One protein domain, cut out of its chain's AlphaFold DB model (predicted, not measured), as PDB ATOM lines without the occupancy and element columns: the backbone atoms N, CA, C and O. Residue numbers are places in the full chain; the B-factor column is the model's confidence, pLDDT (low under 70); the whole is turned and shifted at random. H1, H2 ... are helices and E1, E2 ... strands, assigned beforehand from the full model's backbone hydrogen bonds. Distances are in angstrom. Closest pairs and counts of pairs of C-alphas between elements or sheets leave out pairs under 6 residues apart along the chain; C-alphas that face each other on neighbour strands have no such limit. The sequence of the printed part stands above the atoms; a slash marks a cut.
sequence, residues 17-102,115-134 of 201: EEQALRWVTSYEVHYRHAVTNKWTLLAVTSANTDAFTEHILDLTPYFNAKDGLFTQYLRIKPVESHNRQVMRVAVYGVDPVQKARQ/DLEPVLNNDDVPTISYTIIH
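What this domain is: This is residues 17 to 102 and 115 to 134 of the 201 residues of the protein "Hypothetical protein" of Spumella elongata (UniProt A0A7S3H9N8). A twisted antiparallel sheet of three strands, E2 - E1 - E3, and a two-stranded antiparallel ribbon, E4 - E5, make the body, joined by the turn from E3 to E4. Short helix H1 lies at one end of the longest axis and H2 at the other, where residues 97 to 102 of H2 and residues 115 to 123 stick out. The printed part has 106 residues with two named helices and five named strands, in the order H1, E1, E2, E3, E4, H2, E5; the class is mixed, helices and strands, with under half of the residues in named elements. It is only just loose, close to compact, with a radius of gyration of the C-alphas of 15.9 A and spans of 46 by 36 by 22 A.

How they stand to each other: H1, residues 17 to 20, is not on the three-stranded sheet, with 1 pair of C-alphas within 10 A. E1, residues 23 to 32, bends by 71 degrees at residue 26 and is the inner strand of that sheet. E2, residues 39 to 46, is its antiparallel neighbour at 157 degrees between directions, and the two form a hairpin; N 42 and O 29 are 2.8 A apart, within hydrogen-bond range. E3, residues 74 to 82, bends by 58 degrees at residue 79 and is antiparallel to E1 at 161 degrees; N 30 and O 75 are within hydrogen-bond range at 2.8 A. The sheet is only just strongly twisted, its C-alphas lying up to 4.5 A off the best plane. E4, residues 86 to 91, and E3 meet only through their link. The closest C-alphas of E1 and E4, those of Trp 23 and Val 86, are 5.1 A apart. E5, residues 128 to 133, is antiparallel to E4 at 165 degrees, with N 89 and O 130 within hydrogen-bond range at 3.0 A; E5 is apart from E1, E2 and E3. H2, residues 96 to 102, is not on the three-stranded sheet, with 0 pairs of C-alphas within 10 A. Every O i to N i+4 pair in H2 is within hydrogen-bond range; H1 is too short for such a pair.

Where its parts are: H1 begins with C-alpha 17 at (147.809, 104.064, 141.077). From first to last C-alpha, E1 measures 25.5 A, E2 20.6 A, E3 23.2 A, E4 16.5 A and E5 16.2 A. H2 begins with C-alpha 96 at (112.949, 122.676, 131.062), and E5 ends with C-alpha 133 at (143.043, 114.831, 128.967).

The domain as a whole: The two C-alphas farthest apart, those of Asn 83 and Asp 115, are 49.0 A apart. Residues 103 to 114 are not printed, and C-alphas 102 and 115 are 17.8 A apart across this cut. The link from E2 to E3, residues 47 to 73, is long. The mean pLDDT of the printed part is 76.6; residues 62 to 67, 99 to 102 and 115 to 134 are under 70.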
ATOM      1  N   GLU A  17     146.766 103.320 140.361       75.31
ATOM      2  CA  GLU A  17     147.809 104.064 141.077       75.31
ATOM      3  C   GLU A  17     148.335 105.257 140.264       75.31
ATOM      4  O   GLU A  17     148.486 106.359 140.785       75.31
ATOM      5  N   GLU A  18     148.553 105.088 138.954       72.94
ATOM      6  CA  GLU A  18     148.976 106.190 138.081       72.94
ATOM      7  C   GLU A  18     147.888 107.265 137.912       72.94
ATOM      8  O   GLU A  18     148.213 108.433 137.671       72.94
ATOM      9  N   GLN A  19     146.610 106.879 138.003       70.88
ATOM     10  CA  GLN A  19     145.473 107.806 137.998       70.88
ATOM     11  C   GLN A  19     145.375 108.566 139.322       70.88
ATOM     12  O   GLN A  19     145.191 109.781 139.310       70.88
ATOM     13  N   ALA A  20     145.590 107.873 140.444       75.06
ATOM     14  CA  ALA A  20     145.591 108.464 141.777       75.06
ATOM     15  C   ALA A  20     146.639 109.572 141.940       75.06
ATOM     16  O   ALA A  20     146.456 110.455 142.759       75.06
ATOM     17  N   LEU A  21     147.714 109.552 141.145       80.06
ATOM     18  CA  LEU A  21     148.792 110.542 141.185       80.06
ATOM     19  C   LEU A  21     148.519 111.803 140.357       80.06
ATOM     20  O   LEU A  21     149.397 112.664 140.284       80.06
ATOM     21  N   ARG A  22     147.396 111.910 139.639       84.81
ATOM     22  CA  ARG A  22     147.180 113.002 138.675       84.81
ATOM     23  C   ARG A  22     145.762 113.538 138.732       84.81
ATOM     24  O   ARG A  22     144.843 112.895 138.236       84.81
ATOM     25  N   TRP A  23     145.609 114.754 139.240       88.12
ATOM     26  CA  TRP A  23     144.323 115.443 139.263       88.12
ATOM     27  C   TRP A  23     144.497 116.961 139.234       88.12
ATOM     28  O   TRP A  23     145.562 117.503 139.536       88.12
ATOM     29  N   VAL A  24     143.442 117.659 138.831       88.88
ATOM     30  CA  VAL A  24     143.348 119.120 138.925       88.88
ATOM     31  C   VAL A  24     143.009 119.500 140.366       88.88
ATOM     32  O   VAL A  24     142.081 118.937 140.932       88.88
ATOM     33  N   THR A  25     143.741 120.457 140.939       89.69
ATOM     34  CA  THR A  25     143.540 120.960 142.313       89.69
ATOM     35  C   THR A  25     142.797 122.292 142.347       89.69
ATOM     36  O   THR A  25     142.249 122.655 143.382       89.69
ATOM     37  N   SER A  26     142.720 123.019 141.229       91.00
ATOM     38  CA  SER A  26     141.869 124.206 141.093       91.00
ATOM     39  C   SER A  26     141.506 124.478 139.635       91.00
ATOM     40  O   SER A  26     142.284 124.197 138.715       91.00
ATOM     41  N   TYR A  27     140.308 125.014 139.402       91.56
ATOM     42  CA  TYR A  27     139.836 125.365 138.065       91.56
ATOM     43  C   TYR A  27     138.896 126.572 138.067       91.56
ATOM     44  O   TYR A  27     138.207 126.872 139.041       91.56
ATOM     45  N   GLU A  28     138.859 127.254 136.925       92.44
ATOM     46  CA  GLU A  28     137.876 128.286 136.617       92.44
ATOM     47  C   GLU A  28     136.767 127.693 135.748       92.44
ATOM     48  O   GLU A  28     137.040 126.988 134.768       92.44
ATOM     49  N   VAL A  29     135.522 128.048 136.046       91.50
ATOM     50  CA  VAL A  29     134.373 127.762 135.189       91.50
ATOM     51  C   VAL A  29     133.903 129.056 134.558       91.50
ATOM     52  O   VAL A  29     133.645 130.046 135.237       91.50
ATOM     53  N   HIS A  30     133.786 129.045 133.237       92.38
ATOM     54  CA  HIS A  30     133.247 130.139 132.447       92.38
ATOM     55  C   HIS A  30     132.048 129.631 131.663       92.38
ATOM     56  O   HIS A  30     132.054 128.507 131.159       92.38
ATOM     57  N   TYR A  31     131.054 130.485 131.481       91.44
ATOM     58  CA  TYR A  31     129.936 130.204 130.592       91.44
ATOM     59  C   TYR A  31     129.857 131.261 129.503       91.44
ATOM     60  O   TYR A  31     130.347 132.387 129.651       91.44
ATOM     61  N   ARG A  32     129.249 130.893 128.379       89.62
ATOM     62  CA  ARG A  32     128.958 131.852 127.320       89.62
ATOM     63  C   ARG A  32     127.545 132.380 127.494       89.62
ATOM     64  O   ARG A  32     126.583 131.611 127.493       89.62
ATOM     65  N   HIS A  33     127.421 133.694 127.610       87.00
ATOM     66  CA  HIS A  33     126.123 134.344 127.690       87.00
ATOM     67  C   HIS A  33     125.377 134.201 126.354       87.00
ATOM     68  O   HIS A  33     125.934 134.530 125.306       87.00
ATOM     69  N   ALA A  34     124.116 133.761 126.388       82.94
ATOM     70  CA  ALA A  34     123.338 133.473 125.177       82.94
ATOM     71  C   ALA A  34     123.163 134.710 124.274       82.94
ATOM     72  O   ALA A  34     123.403 134.645 123.073       82.94
ATOM     73  N   VAL A  35     122.813 135.858 124.868       84.88
ATOM     74  CA  VAL A  35     122.584 137.114 124.129       84.88
ATOM     75  C   VAL A  35     123.891 137.775 123.676       84.88
ATOM     76  O   VAL A  35     124.099 138.030 122.493       84.88
ATOM     77  N   THR A  36     124.802 138.062 124.611       89.19
ATOM     78  CA  THR A  36     126.001 138.864 124.318       89.19
ATOM     79  C   THR A  36     127.140 138.059 123.699       89.19
ATOM     80  O   THR A  36     128.118 138.648 123.241       89.19
ATOM     81  N   ASN A  37     127.051 136.723 123.686       86.44
ATOM     82  CA  ASN A  37     128.086 135.810 123.197       86.44
ATOM     83  C   ASN A  37     129.460 135.952 123.880       86.44
ATOM     84  O   ASN A  37     130.440 135.361 123.406       86.44
ATOM     85  N   LYS A  38     129.540 136.699 124.987       91.50
ATOM     86  CA  LYS A  38     130.756 136.901 125.777       91.50
ATOM     87  C   LYS A  38     130.958 135.746 126.754       91.50
ATOM     88  O   LYS A  38     129.992 135.152 127.232       91.50
ATOM     89  N   TRP A  39     132.224 135.435 127.016       91.75
ATOM     90  CA  TRP A  39     132.612 134.530 128.093       91.75
ATOM     91  C   TRP A  39     132.584 135.292 129.411       91.75
ATOM     92  O   TRP A  39     133.210 136.348 129.515       91.75
ATOM     93  N   THR A  40     131.874 134.743 130.387       91.00
ATOM     94  CA  THR A  40     131.764 135.292 131.735       91.00
ATOM     95  C   THR A  40     132.274 134.256 132.724       91.00
ATOM     96  O   THR A  40     131.928 133.076 132.621       91.00
ATOM     97  N   LEU A  41     133.101 134.703 133.668       90.38
ATOM     98  CA  LEU A  41     133.559 133.879 134.778       90.38
ATOM     99  C   LEU A  41     132.373 133.579 135.698       90.38
ATOM    100  O   LEU A  41     131.679 134.497 136.128       90.38
ATOM    101  N   LEU A  42     132.156 132.299 135.975       89.38
ATOM    102  CA  LEU A  42     131.098 131.817 136.855       89.38
ATOM    103  C   LEU A  42     131.637 131.527 138.251       89.38
ATOM    104  O   LEU A  42     131.080 131.990 139.237       89.38
ATOM    105  N   ALA A  43     132.734 130.774 138.317       87.62
ATOM    106  CA  ALA A  43     133.319 130.328 139.569       87.62
ATOM    107  C   ALA A  43     134.827 130.116 139.430       87.62
ATOM    108  O   ALA A  43     135.326 129.724 138.371       87.62
ATOM    109  N   VAL A  44     135.530 130.338 140.536       87.44
ATOM    110  CA  VAL A  44     136.908 129.895 140.755       87.44
ATOM    111  C   VAL A  44     136.849 128.975 141.960       87.44
ATOM    112  O   VAL A  44     136.466 129.424 143.038       87.44
ATOM    113  N   THR A  45     137.170 127.699 141.778       84.00
ATOM    114  CA  THR A  45     137.053 126.711 142.854       84.00
ATOM    115  C   THR A  45     138.377 126.004 143.085       84.00
ATOM    116  O   THR A  45     139.085 125.642 142.138       84.00
ATOM    117  N   SER A  46     138.695 125.780 144.361       80.12
ATOM    118  CA  SER A  46     139.559 124.671 144.743       80.12
ATOM    119  C   SER A  46     138.824 123.388 144.366       80.12
ATOM    120  O   SER A  46     137.644 123.234 144.673       80.12
ATOM    121  N   ALA A  47     139.487 122.540 143.596       73.50
ATOM    122  CA  ALA A  47     138.955 121.284 143.098       73.50
ATOM    123  C   ALA A  47     139.125 120.180 144.155       73.50
ATOM    124  O   ALA A  47     139.154 120.442 145.355       73.50
ATOM    125  N   ASN A  48     139.250 118.937 143.696       77.12
ATOM    126  CA  ASN A  48     139.303 117.758 144.546       77.12
ATOM    127  C   ASN A  48     140.570 117.717 145.423       77.12
ATOM    128  O   ASN A  48     141.672 118.069 144.984       77.12
ATOM    129  N   THR A  49     140.422 117.200 146.646       81.69
ATOM    130  CA  THR A  49     141.536 116.876 147.555       81.69
ATOM    131  C   THR A  49     142.382 115.711 147.046       81.69
ATOM    132  O   THR A  49     143.582 115.657 147.306       81.69
ATOM    133  N   ASP A  50     141.764 114.806 146.291       81.81
ATOM    134  CA  ASP A  50     142.368 113.615 145.702       81.81
ATOM    135  C   ASP A  50     141.737 113.299 144.330       81.81
ATOM    136  O   ASP A  50     140.826 113.982 143.864       81.81
ATOM    137  N   ALA A  51     142.230 112.269 143.641       78.94
ATOM    138  CA  ALA A  51     141.778 111.931 142.291       78.94
ATOM    139  C   ALA A  51     140.365 111.314 142.200       78.94
ATOM    140  O   ALA A  51     139.832 111.211 141.091       78.94
ATOM    141  N   PHE A  52     139.774 110.869 143.312       80.88
ATOM    142  CA  PHE A  52     138.559 110.045 143.330       80.88
ATOM    143  C   PHE A  52     137.364 110.726 143.997       80.88
ATOM    144  O   PHE A  52     136.229 110.418 143.640       80.88
ATOM    145  N   THR A  53     137.601 111.647 144.925       83.81
ATOM    146  CA  THR A  53     136.555 112.411 145.597       83.81
ATOM    147  C   THR A  53     135.902 113.367 144.608       83.81
ATOM    148  O   THR A  53     136.568 114.217 144.019       83.81
ATOM    149  N   GLU A  54     134.592 113.226 144.413       83.00
ATOM    150  CA  GLU A  54     133.810 114.147 143.597       83.00
ATOM    151  C   GLU A  54     133.607 115.474 144.332       83.00
ATOM    152  O   GLU A  54     133.178 115.505 145.485       83.00
ATOM    153  N   HIS A  55     133.897 116.579 143.649       86.19
ATOM    154  CA  HIS A  55     133.602 117.918 144.138       86.19
ATOM    155  C   HIS A  55     132.433 118.513 143.352       86.19
ATOM    156  O   HIS A  55     132.574 118.858 142.175       86.19
ATOM    157  N   ILE A  56     131.292 118.669 144.022       86.69
ATOM    158  CA  ILE A  56     130.079 119.238 143.434       86.69
ATOM    159  C   ILE A  56     130.173 120.764 143.474       86.69
ATOM    160  O   ILE A  56     130.383 121.361 144.528       86.69
ATOM    161  N   LEU A  57     130.014 121.397 142.312       86.62
ATOM    162  CA  LEU A  57     129.981 122.850 142.169       86.62
ATOM    163  C   LEU A  57     128.599 123.280 141.678       86.62
ATOM    164  O   LEU A  57     128.186 122.889 140.586       86.62
ATOM    165  N   ASP A  58     127.919 124.123 142.455       87.06
ATOM    166  CA  ASP A  58     126.692 124.777 142.001       87.06
ATOM    167  C   ASP A  58     127.032 125.832 140.937       87.06
ATOM    168  O   ASP A  58     127.843 126.738 141.152       87.06
ATOM    169  N   LEU A  59     126.431 125.679 139.757       86.69
ATOM    170  CA  LEU A  59     126.638 126.555 138.606       86.69
ATOM    171  C   LEU A  59     125.634 127.715 138.560       86.69
ATOM    172  O   LEU A  59     125.648 128.491 137.602       86.69
ATOM    173  N   THR A  60     124.762 127.847 139.558       83.75
ATOM    174  CA  THR A  60     123.759 128.909 139.622       83.75
ATOM    175  C   THR A  60     124.434 130.284 139.713       83.75
ATOM    176  O   THR A  60     125.197 130.547 140.645       83.75
ATOM    177  N   PRO A  61     124.193 131.202 138.755       77.50
ATOM    178  CA  PRO A  61     124.763 132.539 138.814       77.50
ATOM    179  C   PRO A  61     124.221 133.295 140.027       77.50
ATOM    180  O   PRO A  61     123.016 133.293 140.270       77.50
ATOM    181  N   TYR A  62     125.089 134.038 140.717       69.06
ATOM    182  CA  TYR A  62     124.722 134.796 141.921       69.06
ATOM    183  C   TYR A  62     123.490 135.706 141.743       69.06
ATOM    184  O   TYR A  62     122.701 135.883 142.664       69.06
ATOM    185  N   PHE A  63     123.303 136.276 140.550       67.88
ATOM    186  CA  PHE A  63     122.199 137.196 140.259       67.88
ATOM    187  C   PHE A  63     120.887 136.503 139.843       67.88
ATOM    188  O   PHE A  63     119.853 137.163 139.833       67.88
ATOM    189  N   ASN A  64     120.906 135.200 139.534       62.69
ATOM    190  CA  ASN A  64     119.761 134.439 139.016       62.69
ATOM    191  C   ASN A  64     119.558 133.131 139.802       62.69
ATOM    192  O   ASN A  64     119.585 132.038 139.239       62.69
ATOM    193  N   ALA A  65     119.324 133.246 141.111       61.03
ATOM    194  CA  ALA A  65     119.173 132.093 142.003       61.03
ATOM    195  C   ALA A  65     117.964 131.185 141.687       61.03
ATOM    196  O   ALA A  65     117.967 130.020 142.064       61.03
ATOM    197  N   LYS A  66     116.924 131.699 141.012       62.09
ATOM    198  CA  LYS A  66     115.685 130.942 140.743       62.09
ATOM    199  C   LYS A  66     115.709 130.113 139.459       62.09
ATOM    200  O   LYS A  66     115.053 129.079 139.406       62.09
ATOM    201  N   ASP A  67     116.468 130.547 138.455       68.12
ATOM    202  CA  ASP A  67     116.379 129.988 137.097       68.12
ATOM    203  C   ASP A  67     117.573 129.085 136.739       68.12
ATOM    204  O   ASP A  67     117.606 128.488 135.662       68.12
ATOM    205  N   GLY A  68     118.561 128.981 137.633       80.19
ATOM    206  CA  GLY A  68     119.797 128.248 137.377       80.19
ATOM    207  C   GLY A  68     120.619 128.855 136.233       80.19
ATOM    208  O   GLY A  68     120.481 130.026 135.864       80.19
ATOM    209  N   LEU A  69     121.517 128.051 135.661       85.69
ATOM    210  CA  LEU A  69     122.343 128.459 134.525       85.69
ATOM    211  C   LEU A  69     121.778 127.940 133.201       85.69
ATOM    212  O   LEU A  69     121.905 126.760 132.880       85.69
ATOM    213  N   PHE A  70     121.271 128.847 132.365       85.06
ATOM    214  CA  PHE A  70     120.905 128.527 130.984       85.06
ATOM    215  C   PHE A  70     122.038 128.886 130.010       85.06
ATOM    216  O   PHE A  70     122.262 130.055 129.679       85.06
ATOM    217  N   THR A  71     122.784 127.884 129.536       84.94
ATOM    218  CA  THR A  71     123.851 128.081 128.542       84.94
ATOM    219  C   THR A  71     124.063 126.855 127.657       84.94
ATOM    220  O   THR A  71     123.865 125.722 128.075       84.94
ATOM    221  N   GLN A  72     124.519 127.088 126.425       86.62
ATOM    222  CA  GLN A  72     124.959 126.029 125.508       86.62
ATOM    223  C   GLN A  72     126.461 125.738 125.615       86.62
ATOM    224  O   GLN A  72     126.935 124.734 125.086       86.62
ATOM    225  N   TYR A  73     127.235 126.641 126.224       88.25
ATOM    226  CA  TYR A  73     128.691 126.559 126.215       88.25
ATOM    227  C   TYR A  73     129.251 126.805 127.608       88.25
ATOM    228  O   TYR A  73     129.238 127.930 128.112       88.25
ATOM    229  N   LEU A  74     129.833 125.748 128.164       91.25
ATOM    230  CA  LEU A  74     130.676 125.789 129.347       91.25
ATOM    231  C   LEU A  74     132.141 125.650 128.941       91.25
ATOM    232  O   LEU A  74     132.489 124.941 127.993       91.25
ATOM    233  N   ARG A  75     133.015 126.342 129.664       91.94
ATOM    234  CA  ARG A  75     134.464 126.206 129.566       91.94
ATOM    235  C   ARG A  75     135.010 126.007 130.966       91.94
ATOM    236  O   ARG A  75     134.894 126.895 131.800       91.94
ATOM    237  N   ILE A  76     135.662 124.873 131.171       90.88
ATOM    238  CA  ILE A  76     136.397 124.588 132.396       90.88
ATOM    239  C   ILE A  76     137.881 124.717 132.085       90.88
ATOM    240  O   ILE A  76     138.374 124.139 131.113       90.88
ATOM    241  N   LYS A  77     138.581 125.528 132.871       89.31
ATOM    242  CA  LYS A  77     139.998 125.829 132.687       89.31
ATOM    243  C   LYS A  77     140.755 125.412 133.948       89.31
ATOM    244  O   LYS A  77     140.626 126.090 134.964       89.31
ATOM    245  N   PRO A  78     141.551 124.332 133.889       90.12
ATOM    246  CA  PRO A  78     142.465 123.983 134.969       90.12
ATOM    247  C   PRO A  78     143.426 125.141 135.251       90.12
ATOM    248  O   PRO A  78     144.011 125.693 134.314       90.12
ATOM    249  N   VAL A  79     143.581 125.500 136.523       89.62
ATOM    250  CA  VAL A  79     144.529 126.526 136.978       89.62
ATOM    251  C   VAL A  79     145.729 125.846 137.626       89.62
ATOM    252  O   VAL A  79     146.858 126.069 137.197       89.62
ATOM    253  N   GLU A  80     145.482 124.929 138.561       89.75
ATOM    254  CA  GLU A  80     146.524 124.147 139.229       89.75
ATOM    255  C   GLU A  80     146.226 122.648 139.171       89.75
ATOM    256  O   GLU A  80     145.086 122.207 138.999       89.75
ATOM    257  N   SER A  81     147.275 121.836 139.279       89.19
ATOM    258  CA  SER A  81     147.154 120.382 139.243       89.19
ATOM    259  C   SER A  81     148.242 119.704 140.049       89.19
ATOM    260  O   SER A  81     149.395 120.137 140.023       89.19
ATOM    261  N   HIS A  82     147.900 118.568 140.642       85.75
ATOM    262  CA  HIS A  82     148.867 117.639 141.189       85.75
ATOM    263  C   HIS A  82     149.449 116.780 140.057       85.75
ATOM    264  O   HIS A  82     148.735 116.007 139.416       85.75
ATOM    265  N   ASN A  83     150.748 116.943 139.786       85.88
ATOM    266  CA  ASN A  83     151.549 116.303 138.728       85.88
ATOM    267  C   ASN A  83     151.117 116.559 137.270       85.88
ATOM    268  O   ASN A  83     151.966 116.859 136.428       85.88
ATOM    269  N   ARG A  84     149.835 116.408 136.921       82.94
ATOM    270  CA  ARG A  84     149.327 116.599 135.557       82.94
ATOM    271  C   ARG A  84     147.871 117.060 135.551       82.94
ATOM    272  O   ARG A  84     147.050 116.552 136.302       82.94
ATOM    273  N   GLN A  85     147.543 117.937 134.606       83.94
ATOM    274  CA  GLN A  85     146.180 118.405 134.349       83.94
ATOM    275  C   GLN A  85     145.323 117.294 133.720       83.94
ATOM    276  O   GLN A  85     145.319 117.099 132.500       83.94
ATOM    277  N   VAL A  86     144.625 116.545 134.569       84.19
ATOM    278  CA  VAL A  86     143.653 115.515 134.184       84.19
ATOM    279  C   VAL A  86     142.404 115.709 135.029       84.19
ATOM    280  O   VAL A  86     142.505 115.891 136.240       84.19
ATOM    281  N   MET A  87     141.233 115.680 134.393       80.94
ATOM    282  CA  MET A  87     139.961 115.782 135.101       80.94
ATOM    283  C   MET A  87     138.866 114.952 134.435       80.94
ATOM    284  O   MET A  87     138.828 114.796 133.208       80.94
ATOM    285  N   ARG A  88     137.958 114.449 135.266       84.69
ATOM    286  CA  ARG A  88     136.681 113.858 134.864       84.69
ATOM    287  C   ARG A  88     135.592 114.820 135.303       84.69
ATOM    288  O   ARG A  88     135.682 115.366 136.396       84.69
ATOM    289  N   VAL A  89     134.618 115.056 134.438       84.94
ATOM    290  CA  VAL A  89     133.538 115.993 134.730       84.94
ATOM    291  C   VAL A  89     132.216 115.365 134.339       84.94
ATOM    292  O   VAL A  89     132.087 114.796 133.250       84.94
ATOM    293  N   ALA A  90     131.247 115.523 135.228       86.12
ATOM    294  CA  ALA A  90     129.837 115.357 134.952       86.12
ATOM    295  C   ALA A  90     129.173 116.736 135.026       86.12
ATOM    296  O   ALA A  90     129.528 117.564 135.867       86.12
ATOM    297  N   VAL A  91     128.254 117.011 134.104       86.31
ATOM    298  CA  VAL A  91     127.408 118.207 134.155       86.31
ATOM    299  C   VAL A  91     125.976 117.738 134.320       86.31
ATOM    300  O   VAL A  91     125.475 116.990 133.480       86.31
ATOM    301  N   TYR A  92     125.353 118.195 135.401       85.12
ATOM    302  CA  TYR A  92     123.973 117.894 135.751       85.12
ATOM    303  C   TYR A  92     123.077 119.060 135.350       85.12
ATOM    304  O   TYR A  92     123.447 120.228 135.491       85.12
ATOM    305  N   GLY A  93     121.896 118.745 134.839       83.12
ATOM    306  CA  GLY A  93     120.904 119.733 134.451       83.12
ATOM    307  C   GLY A  93     119.576 119.065 134.143       83.12
ATOM    308  O   GLY A  93     119.520 117.867 133.882       83.12
ATOM    309  N   VAL A  94     118.509 119.853 134.170       79.50
ATOM    310  CA  VAL A  94     117.157 119.389 133.853       79.50
ATOM    311  C   VAL A  94     116.733 120.012 132.531       79.50
ATOM    312  O   VAL A  94     116.986 121.193 132.288       79.50
ATOM    313  N   ASP A  95     116.088 119.227 131.669       77.38
ATOM    314  CA  ASP A  95     115.439 119.771 130.480       77.38
ATOM    315  C   ASP A  95     114.182 120.552 130.916       77.38
ATOM    316  O   ASP A  95     113.267 119.957 131.498       77.38
ATOM    317  N   PRO A  96     114.096 121.871 130.654       70.19
ATOM    318  CA  PRO A  96     112.949 122.676 131.062       70.19
ATOM    319  C   PRO A  96     111.623 122.171 130.476       70.19
ATOM    320  O   PRO A  96     110.581 122.332 131.110       70.19
ATOM    321  N   VAL A  97     111.641 121.516 129.307       70.94
ATOM    322  CA  VAL A  97     110.436 120.923 128.703       70.94
ATOM    323  C   VAL A  97     109.976 119.699 129.495       70.94
ATOM    324  O   VAL A  97     108.778 119.504 129.694       70.94
ATOM    325  N   GLN A  98     110.918 118.887 129.979       70.12
ATOM    326  CA  GLN A  98     110.608 117.724 130.812       70.12
ATOM    327  C   GLN A  98     110.097 118.151 132.189       70.12
ATOM    328  O   GLN A  98     109.085 117.620 132.646       70.12
ATOM    329  N   LYS A  99     110.723 119.169 132.795       69.38
ATOM    330  CA  LYS A  99     110.285 119.747 134.073       69.38
ATOM    331  C   LYS A  99     108.851 120.280 133.999       69.38
ATOM    332  O   LYS A  99     108.010 119.890 134.801       69.38
ATOM    333  N   ALA A 100     108.533 121.083 132.982       66.69
ATOM    334  CA  ALA A 100     107.184 121.626 132.801       66.69
ATOM    335  C   ALA A 100     106.123 120.535 132.559       66.69
ATOM    336  O   ALA A 100     104.970 120.690 132.955       66.69
ATOM    337  N   ARG A 101     106.493 119.415 131.923       65.81
ATOM    338  CA  ARG A 101     105.592 118.271 131.721       65.81
ATOM    339  C   ARG A 101     105.312 117.510 133.019       65.81
ATOM    340  O   ARG A 101     104.194 117.034 133.188       65.81
ATOM    341  N   GLN A 102     106.301 117.393 133.905       63.69
ATOM    342  CA  GLN A 102     106.122 116.802 135.234       63.69
ATOM    343  C   GLN A 102     105.267 117.702 136.135       63.69
ATOM    344  O   GLN A 102     104.370 117.207 136.806       63.69
ATOM    345  N   ASP A 115     103.425 115.711 153.353       50.62
ATOM    346  CA  ASP A 115     104.628 116.455 152.964       50.62
ATOM    347  C   ASP A 115     105.625 115.548 152.214       50.62
ATOM    348  O   ASP A 115     106.549 114.978 152.799       50.62
ATOM    349  N   LEU A 116     105.438 115.388 150.905       48.38
ATOM    350  CA  LEU A 116     106.382 114.698 150.033       48.38
ATOM    351  C   LEU A 116     107.118 115.734 149.186       48.38
ATOM    352  O   LEU A 116     106.646 116.167 148.136       48.38
ATOM    353  N   GLU A 117     108.304 116.112 149.663       52.34
ATOM    354  CA  GLU A 117     109.358 116.689 148.826       52.34
ATOM    355  C   GLU A 117     109.497 115.838 147.550       52.34
ATOM    356  O   GLU A 117     109.526 114.603 147.644       52.34
ATOM    357  N   PRO A 118     109.569 116.443 146.351       51.44
ATOM    358  CA  PRO A 118     109.704 115.683 145.121       51.44
ATOM    359  C   PRO A 118     111.021 114.906 145.162       51.44
ATOM    360  O   PRO A 118     112.108 115.472 145.038       51.44
ATOM    361  N   VAL A 119     110.922 113.587 145.333       46.50
ATOM    362  CA  VAL A 119     112.046 112.665 145.181       46.50
ATOM    363  C   VAL A 119     112.440 112.695 143.707       46.50
ATOM    364  O   VAL A 119     111.860 112.002 142.874       46.50
ATOM    365  N   LEU A 120     113.402 113.551 143.366       48.25
ATOM    366  CA  LEU A 120     114.089 113.480 142.086       48.25
ATOM    367  C   LEU A 120     114.798 112.123 142.043       48.25
ATOM    368  O   LEU A 120     115.793 111.915 142.737       48.25
ATOM    369  N   ASN A 121     114.275 111.182 141.256       48.12
ATOM    370  CA  ASN A 121     115.010 109.967 140.928       48.12
ATOM    371  C   ASN A 121     116.296 110.393 140.209       48.12
ATOM    372  O   ASN A 121     116.258 110.871 139.076       48.12
ATOM    373  N   ASN A 122     117.438 110.240 140.887       52.12
ATOM    374  CA  ASN A 122     118.759 110.614 140.369       52.12
ATOM    375  C   ASN A 122     119.100 109.941 139.025       52.12
ATOM    376  O   ASN A 122     119.961 110.436 138.301       52.12
ATOM    377  N   ASP A 123     118.410 108.853 138.677       53.00
ATOM    378  CA  ASP A 123     118.612 108.103 137.437       53.00
ATOM    379  C   ASP A 123     118.023 108.793 136.190       53.00
ATOM    380  O   ASP A 123     118.438 108.481 135.073       53.00
ATOM    381  N   ASP A 124     117.114 109.762 136.355       53.62
ATOM    382  CA  ASP A 124     116.444 110.448 135.237       53.62
ATOM    383  C   ASP A 124     117.127 111.765 134.823       53.62
ATOM    384  O   ASP A 124     116.719 112.406 133.850       53.62
ATOM    385  N   VAL A 125     118.183 112.192 135.525       54.97
ATOM    386  CA  VAL A 125     118.912 113.420 135.173       54.97
ATOM    387  C   VAL A 125     119.868 113.123 134.011       54.97
ATOM    388  O   VAL A 125     120.810 112.339 134.181       54.97
ATOM    389  N   PRO A 126     119.698 113.751 132.827       54.28
ATOM    390  CA  PRO A 126     120.580 113.524 131.689       54.28
ATOM    391  C   PRO A 126     122.006 113.967 132.033       54.28
ATOM    392  O   PRO A 126     122.349 115.147 131.983       54.28
ATOM    393  N   THR A 127     122.853 112.998 132.380       47.62
ATOM    394  CA  THR A 127     124.232 113.242 132.802       47.62
ATOM    395  C   THR A 127     125.176 113.031 131.626       47.62
ATOM    396  O   THR A 127     125.345 111.918 131.127       47.62
ATOM    397  N   ILE A 128     125.841 114.099 131.187       52.09
ATOM    398  CA  ILE A 128     126.895 114.007 130.168       52.09
ATOM    399  C   ILE A 128     128.242 113.897 130.887       52.09
ATOM    400  O   ILE A 128     128.719 114.866 131.477       52.09
ATOM    401  N   SER A 129     128.868 112.717 130.816       51.12
ATOM    402  CA  SER A 129     130.206 112.463 131.368       51.12
ATOM    403  C   SER A 129     131.290 112.621 130.303       51.12
ATOM    404  O   SER A 129     131.208 112.020 129.230       51.12
ATOM    405  N   TYR A 130     132.345 113.381 130.599       51.81
ATOM    406  CA  TYR A 130     133.511 113.503 129.721       51.81
ATOM    407  C   TYR A 130     134.826 113.500 130.507       51.81
ATOM    408  O   TYR A 130     134.938 114.042 131.606       51.81
ATOM    409  N   THR A 131     135.858 112.895 129.915       50.81
ATOM    410  CA  THR A 131     137.226 112.910 130.450       50.81
ATOM    411  C   THR A 131     138.056 113.898 129.642       50.81
ATOM    412  O   THR A 131     138.286 113.686 128.449       50.81
ATOM    413  N   ILE A 132     138.531 114.972 130.277       55.22
ATOM    414  CA  ILE A 132     139.454 115.916 129.639       55.22
ATOM    415  C   ILE A 132     140.881 115.473 129.946       55.22
ATOM    416  O   ILE A 132     141.345 115.531 131.086       55.22
ATOM    417  N   ILE A 133     141.604 115.077 128.900       55.09
ATOM    418  CA  ILE A 133     143.043 114.831 128.967       55.09
ATOM    419  C   ILE A 133     143.733 115.972 128.231       55.09
ATOM    420  O   ILE A 133     143.725 116.018 127.001       55.09
ATOM    421  N   HIS A 134     144.365 116.884 128.972       45.81
ATOM    422  CA  HIS A 134     145.238 117.868 128.349       45.81
ATOM    423  C   HIS A 134     146.553 117.166 127.966       45.81
ATOM    424  O   HIS A 134     147.433 116.899 128.795       45.81
TER     425      HIS A 134